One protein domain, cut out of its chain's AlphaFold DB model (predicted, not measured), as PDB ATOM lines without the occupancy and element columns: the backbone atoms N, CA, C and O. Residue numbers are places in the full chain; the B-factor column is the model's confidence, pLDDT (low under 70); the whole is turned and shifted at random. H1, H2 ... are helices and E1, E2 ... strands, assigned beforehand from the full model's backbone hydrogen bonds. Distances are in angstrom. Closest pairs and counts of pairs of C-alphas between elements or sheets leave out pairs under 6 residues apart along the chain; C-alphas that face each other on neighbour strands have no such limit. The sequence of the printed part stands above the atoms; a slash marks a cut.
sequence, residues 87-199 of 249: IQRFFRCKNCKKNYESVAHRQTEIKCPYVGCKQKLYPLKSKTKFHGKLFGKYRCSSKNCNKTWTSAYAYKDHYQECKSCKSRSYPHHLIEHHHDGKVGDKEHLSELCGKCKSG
ATOM      1  N   ILE A  87       1.754 -34.606  12.301       61.47
ATOM      2  CA  ILE A  87       3.105 -34.881  12.835       61.47
ATOM      3  C   ILE A  87       3.453 -36.358  12.633       61.47
ATOM      4  O   ILE A  87       2.814 -37.227  13.222       61.47
ATOM      5  N   GLN A  88       4.505 -36.624  11.862       64.06
ATOM      6  CA  GLN A  88       5.115 -37.937  11.686       64.06
ATOM      7  C   GLN A  88       6.175 -38.186  12.770       64.06
ATOM      8  O   GLN A  88       7.164 -37.459  12.873       64.06
ATOM      9  N   ARG A  89       5.949 -39.232  13.571       65.81
ATOM     10  CA  ARG A  89       6.790 -39.695  14.683       65.81
ATOM     11  C   ARG A  89       7.435 -41.037  14.388       65.81
ATOM     12  O   ARG A  89       6.841 -41.856  13.691       65.81
ATOM     13  N   PHE A  90       8.584 -41.308  15.008       67.06
ATOM     14  CA  PHE A  90       9.325 -42.560  14.818       67.06
ATOM     15  C   PHE A  90       9.429 -43.419  16.085       67.06
ATOM     16  O   PHE A  90       9.718 -42.946  17.187       67.06
ATOM     17  N   PHE A  91       9.271 -44.725  15.896       70.56
ATOM     18  CA  PHE A  91       9.269 -45.764  16.921       70.56
ATOM     19  C   PHE A  91      10.260 -46.866  16.535       70.56
ATOM     20  O   PHE A  91      10.516 -47.099  15.354       70.56
ATOM     21  N   ARG A  92      10.801 -47.598  17.515       71.88
ATOM     22  CA  ARG A  92      11.642 -48.779  17.263       71.88
ATOM     23  C   ARG A  92      11.228 -49.932  18.157       71.88
ATOM     24  O   ARG A  92      11.167 -49.788  19.375       71.88
ATOM     25  N   CYS A  93      10.995 -51.086  17.546       72.19
ATOM     26  CA  CYS A  93      10.787 -52.338  18.258       72.19
ATOM     27  C   CYS A  93      12.133 -52.964  18.602       72.19
ATOM     28  O   CYS A  93      12.977 -53.155  17.725       72.19
ATOM     29  N   LYS A  94      12.330 -53.278  19.884       78.62
ATOM     30  CA  LYS A  94      13.555 -53.934  20.360       78.62
ATOM     31  C   LYS A  94      13.549 -55.413  19.978       78.62
ATOM     32  O   LYS A  94      14.578 -55.911  19.538       78.62
ATOM     33  N   ASN A  95      12.385 -56.061  20.036       81.62
ATOM     34  CA  ASN A  95      12.224 -57.476  19.705       81.62
ATOM     35  C   ASN A  95      12.414 -57.724  18.206       81.62
ATOM     36  O   ASN A  95      13.246 -58.524  17.800       81.62
ATOM     37  N   CYS A  96      11.688 -56.984  17.363       74.19
ATOM     38  CA  CYS A  96      11.760 -57.154  15.910       74.19
ATOM     39  C   CYS A  96      12.954 -56.434  15.269       74.19
ATOM     40  O   CYS A  96      13.149 -56.564  14.066       74.19
ATOM     41  N   LYS A  97      13.694 -55.612  16.030       74.88
ATOM     42  CA  LYS A  97      14.769 -54.723  15.546       74.88
ATOM     43  C   LYS A  97      14.360 -53.816  14.363       74.88
ATOM     44  O   LYS A  97      15.222 -53.325  13.642       74.88
ATOM     45  N   LYS A  98      13.058 -53.552  14.190       63.88
ATOM     46  CA  LYS A  98      12.471 -52.740  13.104       63.88
ATOM     47  C   LYS A  98      12.091 -51.337  13.579       63.88
ATOM     48  O   LYS A  98      11.699 -51.155  14.736       63.88
ATOM     49  N   ASN A  99      12.184 -50.364  12.672       64.19
ATOM     50  CA  ASN A  99      11.693 -49.001  12.871       64.19
ATOM     51  C   ASN A  99      10.281 -48.866  12.292       64.19
ATOM     52  O   ASN A  99       9.962 -49.496  11.286       64.19
ATOM     53  N   TYR A 100       9.463 -48.037  12.926       65.94
ATOM     54  CA  TYR A 100       8.097 -47.740  12.516       65.94
ATOM     55  C   TYR A 100       7.867 -46.240  12.562       65.94
ATOM     56  O   TYR A 100       8.513 -45.527  13.333       65.94
ATOM     57  N   GLU A 101       6.915 -45.777  11.770       61.66
ATOM     58  CA  GLU A 101       6.472 -44.393  11.755       61.66
ATOM     59  C   GLU A 101       4.974 -44.320  12.040       61.66
ATOM     60  O   GLU A 101       4.215 -45.208  11.651       61.66
ATOM     61  N   SER A 102       4.549 -43.276  12.745       59.34
ATOM     62  CA  SER A 102       3.136 -42.946  12.891       59.34
ATOM     63  C   SER A 102       2.912 -41.496  12.529       59.34
ATOM     64  O   SER A 102       3.616 -40.614  13.008       59.34
ATOM     65  N   VAL A 103       1.893 -41.261  11.715       55.75
ATOM     66  CA  VAL A 103       1.389 -39.930  11.372       55.75
ATOM     67  C   VAL A 103       0.304 -39.456  12.346       55.75
ATOM     68  O   VAL A 103      -0.217 -38.354  12.216       55.75
ATOM     69  N   ALA A 104      -0.082 -40.269  13.332       52.88
ATOM     70  CA  ALA A 104      -1.114 -39.881  14.281       52.88
ATOM     71  C   ALA A 104      -0.580 -38.825  15.261       52.88
ATOM     72  O   ALA A 104       0.320 -39.075  16.073       52.88
ATOM     73  N   HIS A 105      -1.174 -37.632  15.201       46.28
ATOM     74  CA  HIS A 105      -0.841 -36.528  16.091       46.28
ATOM     75  C   HIS A 105      -0.986 -36.953  17.562       46.28
ATOM     76  O   HIS A 105      -2.004 -37.516  17.951       46.28
ATOM     77  N   ARG A 106       0.045 -36.683  18.377       47.59
ATOM     78  CA  ARG A 106       0.137 -37.051  19.808       47.59
ATOM     79  C   ARG A 106       0.114 -38.551  20.118       47.59
ATOM     80  O   ARG A 106       0.073 -38.896  21.294       47.59
ATOM     81  N   GLN A 107       0.252 -39.444  19.139       58.12
ATOM     82  CA  GLN A 107       0.428 -40.857  19.460       58.12
ATOM     83  C   GLN A 107       1.778 -41.057  20.167       58.12
ATOM     84  O   GLN A 107       2.854 -40.817  19.613       58.12
ATOM     85  N   THR A 108       1.709 -41.401  21.449       59.12
ATOM     86  CA  THR A 108       2.857 -41.654  22.334       59.12
ATOM     87  C   THR A 108       3.092 -43.142  22.558       59.12
ATOM     88  O   THR A 108       4.073 -43.506  23.198       59.12
ATOM     89  N   GLU A 109       2.233 -44.000  22.008       69.44
ATOM     90  CA  GLU A 109       2.339 -45.452  22.097       69.44
ATOM     91  C   GLU A 109       1.756 -46.100  20.830       69.44
ATOM     92  O   GLU A 109       0.654 -45.753  20.396       69.44
ATOM     93  N   ILE A 110       2.484 -47.056  20.247       72.06
ATOM     94  CA  ILE A 110       1.956 -47.978  19.229       72.06
ATOM     95  C   ILE A 110       2.220 -49.424  19.645       72.06
ATOM     96  O   ILE A 110       3.229 -49.725  20.282       72.06
ATOM     97  N   LYS A 111       1.344 -50.346  19.245       76.62
ATOM     98  CA  LYS A 111       1.654 -51.781  19.298       76.62
ATOM     99  C   LYS A 111       2.579 -52.123  18.132       76.62
ATOM    100  O   LYS A 111       2.420 -51.571  17.044       76.62
ATOM    101  N   CYS A 112       3.540 -53.020  18.345       71.62
ATOM    102  CA  CYS A 112       4.351 -53.526  17.245       71.62
ATOM    103  C   CYS A 112       3.433 -54.152  16.175       71.62
ATOM    104  O   CYS A 112       2.663 -55.049  16.504       71.62
ATOM    105  N   PRO A 113       3.497 -53.716  14.906       72.75
ATOM    106  CA  PRO A 113       2.605 -54.222  13.861       72.75
ATOM    107  C   PRO A 113       3.033 -55.592  13.310       72.75
ATOM    108  O   PRO A 113       2.410 -56.107  12.388       72.75
ATOM    109  N   TYR A 114       4.111 -56.188  13.832       70.62
ATOM    110  CA  TYR A 114       4.521 -57.531  13.439       70.62
ATOM    111  C   TYR A 114       3.653 -58.582  14.139       70.62
ATOM    112  O   TYR A 114       3.533 -58.571  15.366       70.62
ATOM    113  N   VAL A 115       3.082 -59.503  13.359       69.62
ATOM    114  CA  VAL A 115       2.233 -60.590  13.865       69.62
ATOM    115  C   VAL A 115       3.012 -61.411  14.898       69.62
ATOM    116  O   VAL A 115       4.131 -61.845  14.643       69.62
ATOM    117  N   GLY A 116       2.441 -61.566  16.096       77.06
ATOM    118  CA  GLY A 116       3.070 -62.271  17.220       77.06
ATOM    119  C   GLY A 116       3.954 -61.406  18.130       77.06
ATOM    120  O   GLY A 116       4.300 -61.838  19.228       77.06
ATOM    121  N   CYS A 117       4.272 -60.160  17.757       75.94
ATOM    122  CA  CYS A 117       5.029 -59.259  18.626       75.94
ATOM    123  C   CYS A 117       4.099 -58.406  19.501       75.94
ATOM    124  O   CYS A 117       3.456 -57.472  19.032       75.94
ATOM    125  N   LYS A 118       4.077 -58.681  20.810       87.19
ATOM    126  CA  LYS A 118       3.249 -57.949  21.791       87.19
ATOM    127  C   LYS A 118       3.913 -56.676  22.339       87.19
ATOM    128  O   LYS A 118       3.387 -56.057  23.261       87.19
ATOM    129  N   GLN A 119       5.076 -56.284  21.812       81.19
ATOM    130  CA  GLN A 119       5.833 -55.156  22.349       81.19
ATOM    131  C   GLN A 119       5.093 -53.827  22.115       81.19
ATOM    132  O   GLN A 119       4.776 -53.470  20.979       81.19
ATOM    133  N   LYS A 120       4.888 -53.066  23.194       82.69
ATOM    134  CA  LYS A 120       4.507 -51.651  23.134       82.69
ATOM    135  C   LYS A 120       5.719 -50.804  22.761       82.69
ATOM    136  O   LYS A 120       6.803 -50.969  23.326       82.69
ATOM    137  N   LEU A 121       5.546 -49.915  21.795       75.12
ATOM    138  CA  LEU A 121       6.588 -49.040  21.283       75.12
ATOM    139  C   LEU A 121       6.292 -47.607  21.704       75.12
ATOM    140  O   LEU A 121       5.181 -47.119  21.513       75.12
ATOM    141  N   TYR A 122       7.318 -46.928  22.200       72.06
ATOM    142  CA  TYR A 122       7.265 -45.516  22.562       72.06
ATOM    143  C   TYR A 122       8.125 -44.697  21.588       72.06
ATOM    144  O   TYR A 122       9.064 -45.254  21.001       72.06
ATOM    145  N   PRO A 123       7.832 -43.396  21.404       65.50
ATOM    146  CA  PRO A 123       8.635 -42.511  20.581       65.50
ATOM    147  C   PRO A 123      10.095 -42.566  21.004       65.50
ATOM    148  O   PRO A 123      10.422 -42.572  22.197       65.50
ATOM    149  N   LEU A 124      10.990 -42.596  20.022       65.56
ATOM    150  CA  LEU A 124      12.419 -42.547  20.288       65.56
ATOM    151  C   LEU A 124      12.786 -41.168  20.847       65.56
ATOM    152  O   LEU A 124      13.049 -40.234  20.092       65.56
ATOM    153  N   LYS A 125      12.843 -41.056  22.182       58.28
ATOM    154  CA  LYS A 125      13.223 -39.826  22.903       58.28
ATOM    155  C   LYS A 125      14.576 -39.257  22.451       58.28
ATOM    156  O   LYS A 125      14.749 -38.047  22.376       58.28
ATOM    157  N   SER A 126      15.520 -40.125  22.073       54.19
ATOM    158  CA  SER A 126      16.822 -39.725  21.520       54.19
ATOM    159  C   SER A 126      16.744 -39.104  20.120       54.19
ATOM    160  O   SER A 126      17.635 -38.344  19.758       54.19
ATOM    161  N   LYS A 127      15.682 -39.382  19.350       51.66
ATOM    162  CA  LYS A 127      15.410 -38.766  18.038       51.66
ATOM    163  C   LYS A 127      14.468 -37.557  18.116       51.66
ATOM    164  O   LYS A 127      14.331 -36.833  17.145       51.66
ATOM    165  N   THR A 128      13.856 -37.304  19.271       49.41
ATOM    166  CA  THR A 128      12.911 -36.191  19.505       49.41
ATOM    167  C   THR A 128      13.533 -35.013  20.258       49.41
ATOM    168  O   THR A 128      12.828 -34.104  20.685       49.41
ATOM    169  N   LYS A 129      14.865 -34.978  20.384       47.28
ATOM    170  CA  LYS A 129      15.627 -33.900  21.043       47.28
ATOM    171  C   LYS A 129      15.754 -32.608  20.217       47.28
ATOM    172  O   LYS A 129      16.692 -31.843  20.406       47.28
ATOM    173  N   PHE A 130      14.813 -32.329  19.326       53.25
ATOM    174  CA  PHE A 130      14.724 -31.029  18.671       53.25
ATOM    175  C   PHE A 130      13.608 -30.246  19.352       53.25
ATOM    176  O   PHE A 130      12.472 -30.703  19.342       53.25
ATOM    177  N   HIS A 131      13.947 -29.116  19.987       57.34
ATOM    178  CA  HIS A 131      13.102 -28.228  20.810       57.34
ATOM    179  C   HIS A 131      11.814 -27.740  20.104       57.34
ATOM    180  O   HIS A 131      11.667 -26.565  19.783       57.34
ATOM    181  N   GLY A 132      10.899 -28.650  19.775       64.19
ATOM    182  CA  GLY A 132       9.772 -28.399  18.879       64.19
ATOM    183  C   GLY A 132      10.150 -28.172  17.407       64.19
ATOM    184  O   GLY A 132       9.243 -27.977  16.602       64.19
ATOM    185  N   LYS A 133      11.446 -28.201  17.045       77.06
ATOM    186  CA  LYS A 133      11.927 -28.043  15.661       77.06
ATOM    187  C   LYS A 133      11.675 -29.326  14.870       77.06
ATOM    188  O   LYS A 133      12.120 -30.410  15.238       77.06
ATOM    189  N   LEU A 134      10.962 -29.179  13.767       81.50
ATOM    190  CA  LEU A 134      10.506 -30.254  12.899       81.50
ATOM    191  C   LEU A 134      10.862 -29.915  11.448       81.50
ATOM    192  O   LEU A 134      11.086 -28.755  11.097       81.50
ATOM    193  N   PHE A 135      10.885 -30.924  10.588       84.06
ATOM    194  CA  PHE A 135      10.898 -30.729   9.147       84.06
ATOM    195  C   PHE A 135       9.461 -30.548   8.657       84.06
ATOM    196  O   PHE A 135       8.646 -31.464   8.741       84.06
ATOM    197  N   GLY A 136       9.130 -29.360   8.162       87.06
ATOM    198  CA  GLY A 136       7.788 -29.027   7.700       87.06
ATOM    199  C   GLY A 136       7.676 -28.988   6.189       87.06
ATOM    200  O   GLY A 136       8.562 -28.475   5.508       87.06
ATOM    201  N   LYS A 137       6.547 -29.472   5.676       87.00
ATOM    202  CA  LYS A 137       6.073 -29.218   4.316       87.00
ATOM    203  C   LYS A 137       4.964 -28.174   4.371       87.00
ATOM    204  O   LYS A 137       4.053 -28.260   5.196       87.00
ATOM    205  N   TYR A 138       5.050 -27.204   3.476       88.94
ATOM    206  CA  TYR A 138       4.164 -26.055   3.388       88.94
ATOM    207  C   TYR A 138       3.528 -25.992   2.006       88.94
ATOM    208  O   TYR A 138       4.120 -26.399   1.005       88.94
ATOM    209  N   ARG A 139       2.301 -25.480   1.967       89.12
ATOM    210  CA  ARG A 139       1.576 -25.145   0.744       89.12
ATOM    211  C   ARG A 139       1.031 -23.742   0.929       89.12
ATOM    212  O   ARG A 139       0.449 -23.455   1.972       89.12
ATOM    213  N   CYS A 140       1.252 -22.899  -0.066       89.94
ATOM    214  CA  CYS A 140       0.791 -21.528  -0.074       89.94
ATOM    215  C   CYS A 140      -0.732 -21.485   0.084       89.94
ATOM    216  O   CYS A 140      -1.440 -22.162  -0.661       89.94
ATOM    217  N   SER A 141      -1.223 -20.691   1.036       83.00
ATOM    218  CA  SER A 141      -2.659 -20.507   1.276       83.00
ATOM    219  C   SER A 141      -3.342 -19.654   0.201       83.00
ATOM    220  O   SER A 141      -4.557 -19.736   0.027       83.00
ATOM    221  N   SER A 142      -2.577 -18.857  -0.553       86.69
ATOM    222  CA  SER A 142      -3.111 -18.061  -1.660       86.69
ATOM    223  C   SER A 142      -3.523 -18.944  -2.844       86.69
ATOM    224  O   SER A 142      -2.681 -19.627  -3.442       86.69
ATOM    225  N   LYS A 143      -4.809 -18.857  -3.223       85.44
ATOM    226  CA  LYS A 143      -5.432 -19.603  -4.334       85.44
ATOM    227  C   LYS A 143      -4.706 -19.420  -5.672       85.44
ATOM    228  O   LYS A 143      -4.641 -20.357  -6.458       85.44
ATOM    229  N   ASN A 144      -4.112 -18.246  -5.889       87.75
ATOM    230  CA  ASN A 144      -3.438 -17.893  -7.143       87.75
ATOM    231  C   ASN A 144      -1.941 -18.239  -7.142       87.75
ATOM    232  O   ASN A 144      -1.271 -18.080  -8.155       87.75
ATOM    233  N   CYS A 145      -1.383 -18.670  -6.005       88.75
ATOM    234  CA  CYS A 145       0.048 -18.932  -5.883       88.75
ATOM    235  C   CYS A 145       0.365 -20.428  -5.940       88.75
ATOM    236  O   CYS A 145       1.294 -20.816  -6.639       88.75
ATOM    237  N   ASN A 146      -0.365 -21.260  -5.186       84.00
ATOM    238  CA  ASN A 146      -0.230 -22.727  -5.127       84.00
ATOM    239  C   ASN A 146       1.187 -23.302  -4.894       84.00
ATOM    240  O   ASN A 146       1.357 -24.520  -4.902       84.00
ATOM    241  N   LYS A 147       2.194 -22.467  -4.609       90.06
ATOM    242  CA  LYS A 147       3.574 -22.899  -4.356       90.06
ATOM    243  C   LYS A 147       3.665 -23.792  -3.125       90.06
ATOM    244  O   LYS A 147       3.019 -23.540  -2.109       90.06
ATOM    245  N   THR A 148       4.529 -24.794  -3.189       91.31
ATOM    246  CA  THR A 148       4.862 -25.673  -2.067       91.31
ATOM    247  C   THR A 148       6.338 -25.529  -1.717       91.31
ATOM    248  O   THR A 148       7.158 -25.162  -2.557       91.31
ATOM    249  N   TRP A 149       6.687 -25.742  -0.449       91.62
ATOM    250  CA  TRP A 149       8.082 -25.720  -0.011       91.62
ATOM    251  C   TRP A 149       8.297 -26.574   1.233       91.62
ATOM    252  O   TRP A 149       7.357 -27.002   1.903       91.62
ATOM    253  N   THR A 150       9.563 -26.824   1.536       89.94
ATOM    254  CA  THR A 150      10.011 -27.544   2.726       89.94
ATOM    255  C   THR A 150      10.880 -26.646   3.593       89.94
ATOM    256  O   THR A 150      11.549 -25.743   3.093       89.94
ATOM    257  N   SER A 151      10.883 -26.892   4.901       88.12
ATOM    258  CA  SER A 151      11.764 -26.200   5.837       88.12
ATOM    259  C   SER A 151      12.184 -27.118   6.975       88.12
ATOM    260  O   SER A 151      11.333 -27.707   7.637       88.12
ATOM    261  N   ALA A 152      13.486 -27.174   7.263       85.06
ATOM    262  CA  ALA A 152      14.027 -27.837   8.451       85.06
ATOM    263  C   ALA A 152      13.701 -27.101   9.770       85.06
ATOM    264  O   ALA A 152      13.998 -27.603  10.854       85.06
ATOM    265  N   TYR A 153      13.090 -25.917   9.677       86.69
ATOM    266  CA  TYR A 153      12.760 -25.022  10.784       86.69
ATOM    267  C   TYR A 153      11.250 -24.801  10.865       86.69
ATOM    268  O   TYR A 153      10.755 -23.671  10.816       86.69
ATOM    269  N   ALA A 154      10.506 -25.898  10.922       87.88
ATOM    270  CA  ALA A 154       9.069 -25.859  11.097       87.88
ATOM    271  C   ALA A 154       8.687 -26.111  12.551       87.88
ATOM    272  O   ALA A 154       9.328 -26.889  13.258       87.88
ATOM    273  N   TYR A 155       7.609 -25.462  12.968       85.38
ATOM    274  CA  TYR A 155       7.010 -25.623  14.281       85.38
ATOM    275  C   TYR A 155       5.511 -25.740  14.083       85.38
ATOM    276  O   TYR A 155       4.954 -25.086  13.204       85.38
ATOM    277  N   LYS A 156       4.871 -26.564  14.908       80.38
ATOM    278  CA  LYS A 156       3.439 -26.844  14.800       80.38
ATOM    279  C   LYS A 156       2.597 -25.571  14.757       80.38
ATOM    280  O   LYS A 156       1.825 -25.375  13.829       80.38
ATOM    281  N   ASP A 157       2.834 -24.689  15.715       79.75
ATOM    282  CA  ASP A 157       1.963 -23.539  15.941       79.75
ATOM    283  C   ASP A 157       2.501 -22.253  15.286       79.75
ATOM    284  O   ASP A 157       2.106 -21.153  15.651       79.75
ATOM    285  N   HIS A 158       3.423 -22.369  14.319       88.56
ATOM    286  CA  HIS A 158       4.008 -21.211  13.640       88.56
ATOM    287  C   HIS A 158       3.907 -21.335  12.121       88.56
ATOM    288  O   HIS A 158       4.124 -22.397  11.538       88.56
ATOM    289  N   TYR A 159       3.609 -20.211  11.475       93.12
ATOM    290  CA  TYR A 159       3.540 -20.115  10.024       93.12
ATOM    291  C   TYR A 159       4.912 -19.827   9.399       93.12
ATOM    292  O   TYR A 159       5.850 -19.371  10.059       93.12
ATOM    293  N   GLN A 160       5.000 -20.028   8.086       94.56
ATOM    294  CA  GLN A 160       5.990 -19.393   7.224       94.56
ATOM    295  C   GLN A 160       5.290 -18.603   6.119       94.56
ATOM    296  O   GLN A 160       4.206 -18.970   5.660       94.56
ATOM    297  N   GLU A 161       5.893 -17.500   5.698       96.44
ATOM    298  CA  GLU A 161       5.399 -16.687   4.594       96.44
ATOM    299  C   GLU A 161       5.894 -17.229   3.259       96.44
ATOM    300  O   GLU A 161       7.070 -17.554   3.080       96.44
ATOM    301  N   CYS A 162       4.985 -17.297   2.289       95.06
ATOM    302  CA  CYS A 162       5.352 -17.633   0.925       95.06
ATOM    303  C   CYS A 162       6.325 -16.579   0.373       95.06
ATOM    304  O   CYS A 162       6.009 -15.390   0.364       95.06
ATOM    305  N   LYS A 163       7.469 -17.006  -0.180       94.94
ATOM    306  CA  LYS A 163       8.449 -16.094  -0.801       94.94
ATOM    307  C   LYS A 163       7.831 -15.162  -1.845       94.94
ATOM    308  O   LYS A 163       8.243 -14.012  -1.932       94.94
ATOM    309  N   SER A 164       6.860 -15.660  -2.613       94.94
ATOM    310  CA  SER A 164       6.309 -14.960  -3.778       94.94
ATOM    311  C   SER A 164       5.158 -14.018  -3.454       94.94
ATOM    312  O   SER A 164       5.177 -12.889  -3.914       94.94
ATOM    313  N   CYS A 165       4.169 -14.458  -2.673       94.69
ATOM    314  CA  CYS A 165       2.982 -13.639  -2.385       94.69
ATOM    315  C   CYS A 165       2.869 -13.198  -0.921       94.69
ATOM    316  O   CYS A 165       1.864 -12.606  -0.548       94.69
ATOM    317  N   LYS A 166       3.849 -13.542  -0.073       95.25
ATOM    318  CA  LYS A 166       3.909 -13.218   1.365       95.25
ATOM    319  C   LYS A 166       2.730 -13.715   2.211       95.25
ATOM    320  O   LYS A 166       2.690 -13.460   3.410       95.25
ATOM    321  N   SER A 167       1.805 -14.484   1.634       92.25
ATOM    322  CA  SER A 167       0.717 -15.100   2.391       92.25
ATOM    323  C   SER A 167       1.259 -16.048   3.464       92.25
ATOM    324  O   SER A 167       2.219 -16.800   3.247       92.25
ATOM    325  N   ARG A 168       0.631 -16.007   4.642       93.88
ATOM    326  CA  ARG A 168       0.971 -16.878   5.768       93.88
ATOM    327  C   ARG A 168       0.490 -18.291   5.477       93.88
ATOM    328  O   ARG A 168      -0.662 -18.499   5.098       93.88
ATOM    329  N   SER A 169       1.375 -19.258   5.667       91.12
ATOM    330  CA  SER A 169       1.084 -20.671   5.456       91.12
ATOM    331  C   SER A 169       1.582 -21.479   6.642       91.12
ATOM    332  O   SER A 169       2.750 -21.400   7.017       91.12
ATOM    333  N   TYR A 170       0.691 -22.261   7.237       89.25
ATOM    334  CA  TYR A 170       1.057 -23.218   8.273       89.25
ATOM    335  C   TYR A 170       1.580 -24.505   7.632       89.25
ATOM    336  O   TYR A 170       1.191 -24.834   6.503       89.25
ATOM    337  N   PRO A 171       2.474 -25.236   8.316       86.12
ATOM    338  CA  PRO A 171       2.909 -26.526   7.822       86.12
ATOM    339  C   PRO A 171       1.695 -27.451   7.757       86.12
ATOM    340  O   PRO A 171       0.913 -27.554   8.699       86.12
ATOM    341  N   HIS A 172       1.527 -28.124   6.629       78.50
ATOM    342  CA  HIS A 172       0.485 -29.134   6.472       78.50
ATOM    343  C   HIS A 172       0.993 -30.530   6.855       78.50
ATOM    344  O   HIS A 172       0.210 -31.446   7.104       78.50
ATOM    345  N   HIS A 173       2.314 -30.691   6.924       76.06
ATOM    346  CA  HIS A 173       2.965 -31.912   7.359       76.06
ATOM    347  C   HIS A 173       4.243 -31.564   8.109       76.06
ATOM    348  O   HIS A 173       5.012 -30.717   7.661       76.06
ATOM    349  N   LEU A 174       4.478 -32.237   9.224       79.50
ATOM    350  CA  LEU A 174       5.618 -32.051  10.105       79.50
ATOM    351  C   LEU A 174       6.258 -33.406  10.365       79.50
ATOM    352  O   LEU A 174       5.566 -34.381  10.627       79.50
ATOM    353  N   ILE A 175       7.577 -33.472  10.304       76.69
ATOM    354  CA  ILE A 175       8.345 -34.706  10.447       76.69
ATOM    355  C   ILE A 175       9.410 -34.473  11.507       76.69
ATOM    356  O   ILE A 175      10.110 -33.461  11.481       76.69
ATOM    357  N   GLU A 176       9.533 -35.393  12.456       75.00
ATOM    358  CA  GLU A 176      10.640 -35.369  13.410       75.00
ATOM    359  C   GLU A 176      11.972 -35.594  12.680       75.00
ATOM    360  O   GLU A 176      12.101 -36.490  11.848       75.00
ATOM    361  N   HIS A 177      12.978 -34.773  12.977       66.81
ATOM    362  CA  HIS A 177      14.295 -34.921  12.359       66.81
ATOM    363  C   HIS A 177      14.928 -36.269  12.731       66.81
ATOM    364  O   HIS A 177      14.911 -36.694  13.887       66.81
ATOM    365  N   HIS A 178      15.525 -36.953  11.755       56.59
ATOM    366  CA  HIS A 178      16.433 -38.058  12.054       56.59
ATOM    367  C   HIS A 178      17.757 -37.510  12.601       56.59
ATOM    368  O   HIS A 178      18.215 -36.448  12.191       56.59
ATOM    369  N   HIS A 179      18.381 -38.262  13.517       48.19
ATOM    370  CA  HIS A 179      19.651 -37.913  14.175       48.19
ATOM    371  C   HIS A 179      20.774 -37.547  13.185       48.19
ATOM    372  O   HIS A 179      21.681 -36.799  13.534       48.19
ATOM    373  N   ASP A 180      20.691 -38.026  11.943       51.53
ATOM    374  CA  ASP A 180      21.732 -37.825  10.939       51.53
ATOM    375  C   ASP A 180      21.693 -36.442  10.277       51.53
ATOM    376  O   ASP A 180      22.523 -36.186   9.415       51.53
ATOM    377  N   GLY A 181      20.764 -35.556  10.675       48.12
ATOM    378  CA  GLY A 181      20.845 -34.089  10.542       48.12
ATOM    379  C   GLY A 181      20.991 -33.493   9.137       48.12
ATOM    380  O   GLY A 181      20.982 -32.281   9.000       48.12
ATOM    381  N   LYS A 182      21.127 -34.307   8.088       50.03
ATOM    382  CA  LYS A 182      21.588 -33.862   6.765       50.03
ATOM    383  C   LYS A 182      20.475 -33.598   5.757       50.03
ATOM    384  O   LYS A 182      20.744 -33.063   4.686       50.03
ATOM    385  N   VAL A 183      19.228 -33.970   6.046       50.00
ATOM    386  CA  VAL A 183      18.147 -33.821   5.060       50.00
ATOM    387  C   VAL A 183      17.566 -32.409   5.126       50.00
ATOM    388  O   VAL A 183      16.618 -32.139   5.859       50.00
ATOM    389  N   GLY A 184      18.114 -31.521   4.297       53.50
ATOM    390  CA  GLY A 184      17.433 -30.291   3.899       53.50
ATOM    391  C   GLY A 184      17.651 -29.079   4.802       53.50
ATOM    392  O   GLY A 184      16.712 -28.294   4.963       53.50
ATOM    393  N   ASP A 185      18.870 -28.887   5.317       58.62
ATOM    394  CA  ASP A 185      19.344 -27.624   5.910       58.62
ATOM    395  C   ASP A 185      19.439 -26.516   4.841       58.62
ATOM    396  O   ASP A 185      20.497 -25.967   4.541       58.62
ATOM    397  N   LYS A 186      18.302 -26.179   4.226       69.44
ATOM    398  CA  LYS A 186      18.158 -24.909   3.523       69.44
ATOM    399  C   LYS A 186      18.291 -23.791   4.546       69.44
ATOM    400  O   LYS A 186      17.839 -23.928   5.688       69.44
ATOM    401  N   GLU A 187      18.876 -22.683   4.109       76.00
ATOM    402  CA  GLU A 187      19.010 -21.494   4.934       76.00
ATOM    403  C   GLU A 187      17.655 -21.085   5.529       76.00
ATOM    404  O   GLU A 187      16.618 -21.064   4.854       76.00
ATOM    405  N   HIS A 188      17.658 -20.813   6.833       85.38
ATOM    406  CA  HIS A 188      16.466 -20.380   7.536       85.38
ATOM    407  C   HIS A 188      16.224 -18.891   7.302       85.38
ATOM    408  O   HIS A 188      16.900 -18.035   7.869       85.38
ATOM    409  N   LEU A 189      15.189 -18.604   6.524       89.50
ATOM    410  CA  LEU A 189      14.724 -17.251   6.252       89.50
ATOM    411  C   LEU A 189      13.900 -16.723   7.425       89.50
ATOM    412  O   LEU A 189      12.678 -16.896   7.495       89.50
ATOM    413  N   SER A 190      14.606 -16.126   8.384       89.69
ATOM    414  CA  SER A 190      14.039 -15.603   9.632       89.69
ATOM    415  C   SER A 190      12.954 -14.558   9.368       89.69
ATOM    416  O   SER A 190      11.944 -14.516  10.064       89.69
ATOM    417  N   GLU A 191      13.117 -13.771   8.309       90.69
ATOM    418  CA  GLU A 191      12.190 -12.743   7.848       90.69
ATOM    419  C   GLU A 191      10.881 -13.300   7.278       90.69
ATOM    420  O   GLU A 191       9.921 -12.552   7.122       90.69
ATOM    421  N   LEU A 192      10.809 -14.602   6.987       94.38
ATOM    422  CA  LEU A 192       9.588 -15.285   6.549       94.38
ATOM    423  C   LEU A 192       9.031 -16.225   7.622       94.38
ATOM    424  O   LEU A 192       7.965 -16.805   7.432       94.38
ATOM    425  N   CYS A 193       9.721 -16.408   8.748       94.06
ATOM    426  CA  CYS A 193       9.305 -17.328   9.798       94.06
ATOM    427  C   CYS A 193       8.444 -16.620  10.849       94.06
ATOM    428  O   CYS A 193       8.917 -15.721  11.539       94.06
ATOM    429  N   GLY A 194       7.204 -17.079  11.044       92.25
ATOM    430  CA  GLY A 194       6.300 -16.534  12.060       92.25
ATOM    431  C   GLY A 194       6.852 -16.629  13.486       92.25
ATOM    432  O   GLY A 194       6.597 -15.740  14.286       92.25
ATOM    433  N   LYS A 195       7.669 -17.652  13.778       90.62
ATOM    434  CA  LYS A 195       8.344 -17.813  15.076       90.62
ATOM    435  C   LYS A 195       9.434 -16.763  15.304       90.62
ATOM    436  O   LYS A 195       9.475 -16.122  16.344       90.62
ATOM    437  N   CYS A 196      10.286 -16.528  14.308       90.94
ATOM    438  CA  CYS A 196      11.294 -15.471  14.408       90.94
ATOM    439  C   CYS A 196      10.649 -14.081  14.473       90.94
ATOM    440  O   CYS A 196      11.116 -13.230  15.223       90.94
ATOM    441  N   LYS A 197       9.543 -13.863  13.747       90.81
ATOM    442  CA  LYS A 197       8.776 -12.611  13.808       90.81
ATOM    443  C   LYS A 197       8.107 -12.358  15.159       90.81
ATOM    444  O   LYS A 197       7.863 -11.201  15.477       90.81
ATOM    445  N   SER A 198       7.816 -13.394  15.947       88.19
ATOM    446  CA  SER A 198       7.221 -13.238  17.280       88.19
ATOM    447  C   SER A 198       8.246 -12.965  18.388       88.19
ATOM    448  O   SER A 198       7.850 -12.820  19.538       88.19
ATOM    449  N   GLY A 199       9.546 -12.910  18.072       84.62
ATOM    450  CA  GLY A 199      10.631 -12.747  19.051       84.62
ATOM    451  C   GLY A 199      11.193 -14.067  19.596       84.62
ATOM    452  O   GLY A 199      12.243 -14.079  20.238       84.62
TER     453      GLY A 199
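What this domain is: This is residues 87 to 199 of the 249 residues of the protein "zf-3CxxC domain-containing protein" of Oikopleura dioica (UniProt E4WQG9). With little regular structure, two loopy lobes stand end to end: hairpin E1 E2; hairpin E3 E4, E5 and H1. E1 beside E5 joins them in one strongly twisted mixed sheet, E2 E1 E5 E3 E4. The 113 printed residues hold five named strands, then one named helix, 32 residues together, mostly strand; the whole is loose, radius of gyration of the C-alphas 16.6 A, spans 52 by 27 by 22 A.

How they stand to each other: E1, residues 87 to 92, is antiparallel to E2, residues 99 to 102, and parallel to E5, residues 171 to 175. E3, residues 134 to 139, is antiparallel to E4, residues 148 to 154. Within hydrogen-bond range at 2.8 A are N 91 and O 100, N 88 and O 174, N 138 and O 149. H1, residues 194 to 197, is not on the sheet.

Where its parts are: E1 begins at C-alpha 87 (3.105, -34.881, 12.835) and H1 ends at C-alpha 197 (8.776, -12.611, 13.808).

The domain as a whole: The printed part has no cut, a long link E2 to E3, and 37 residues under pLDDT 70.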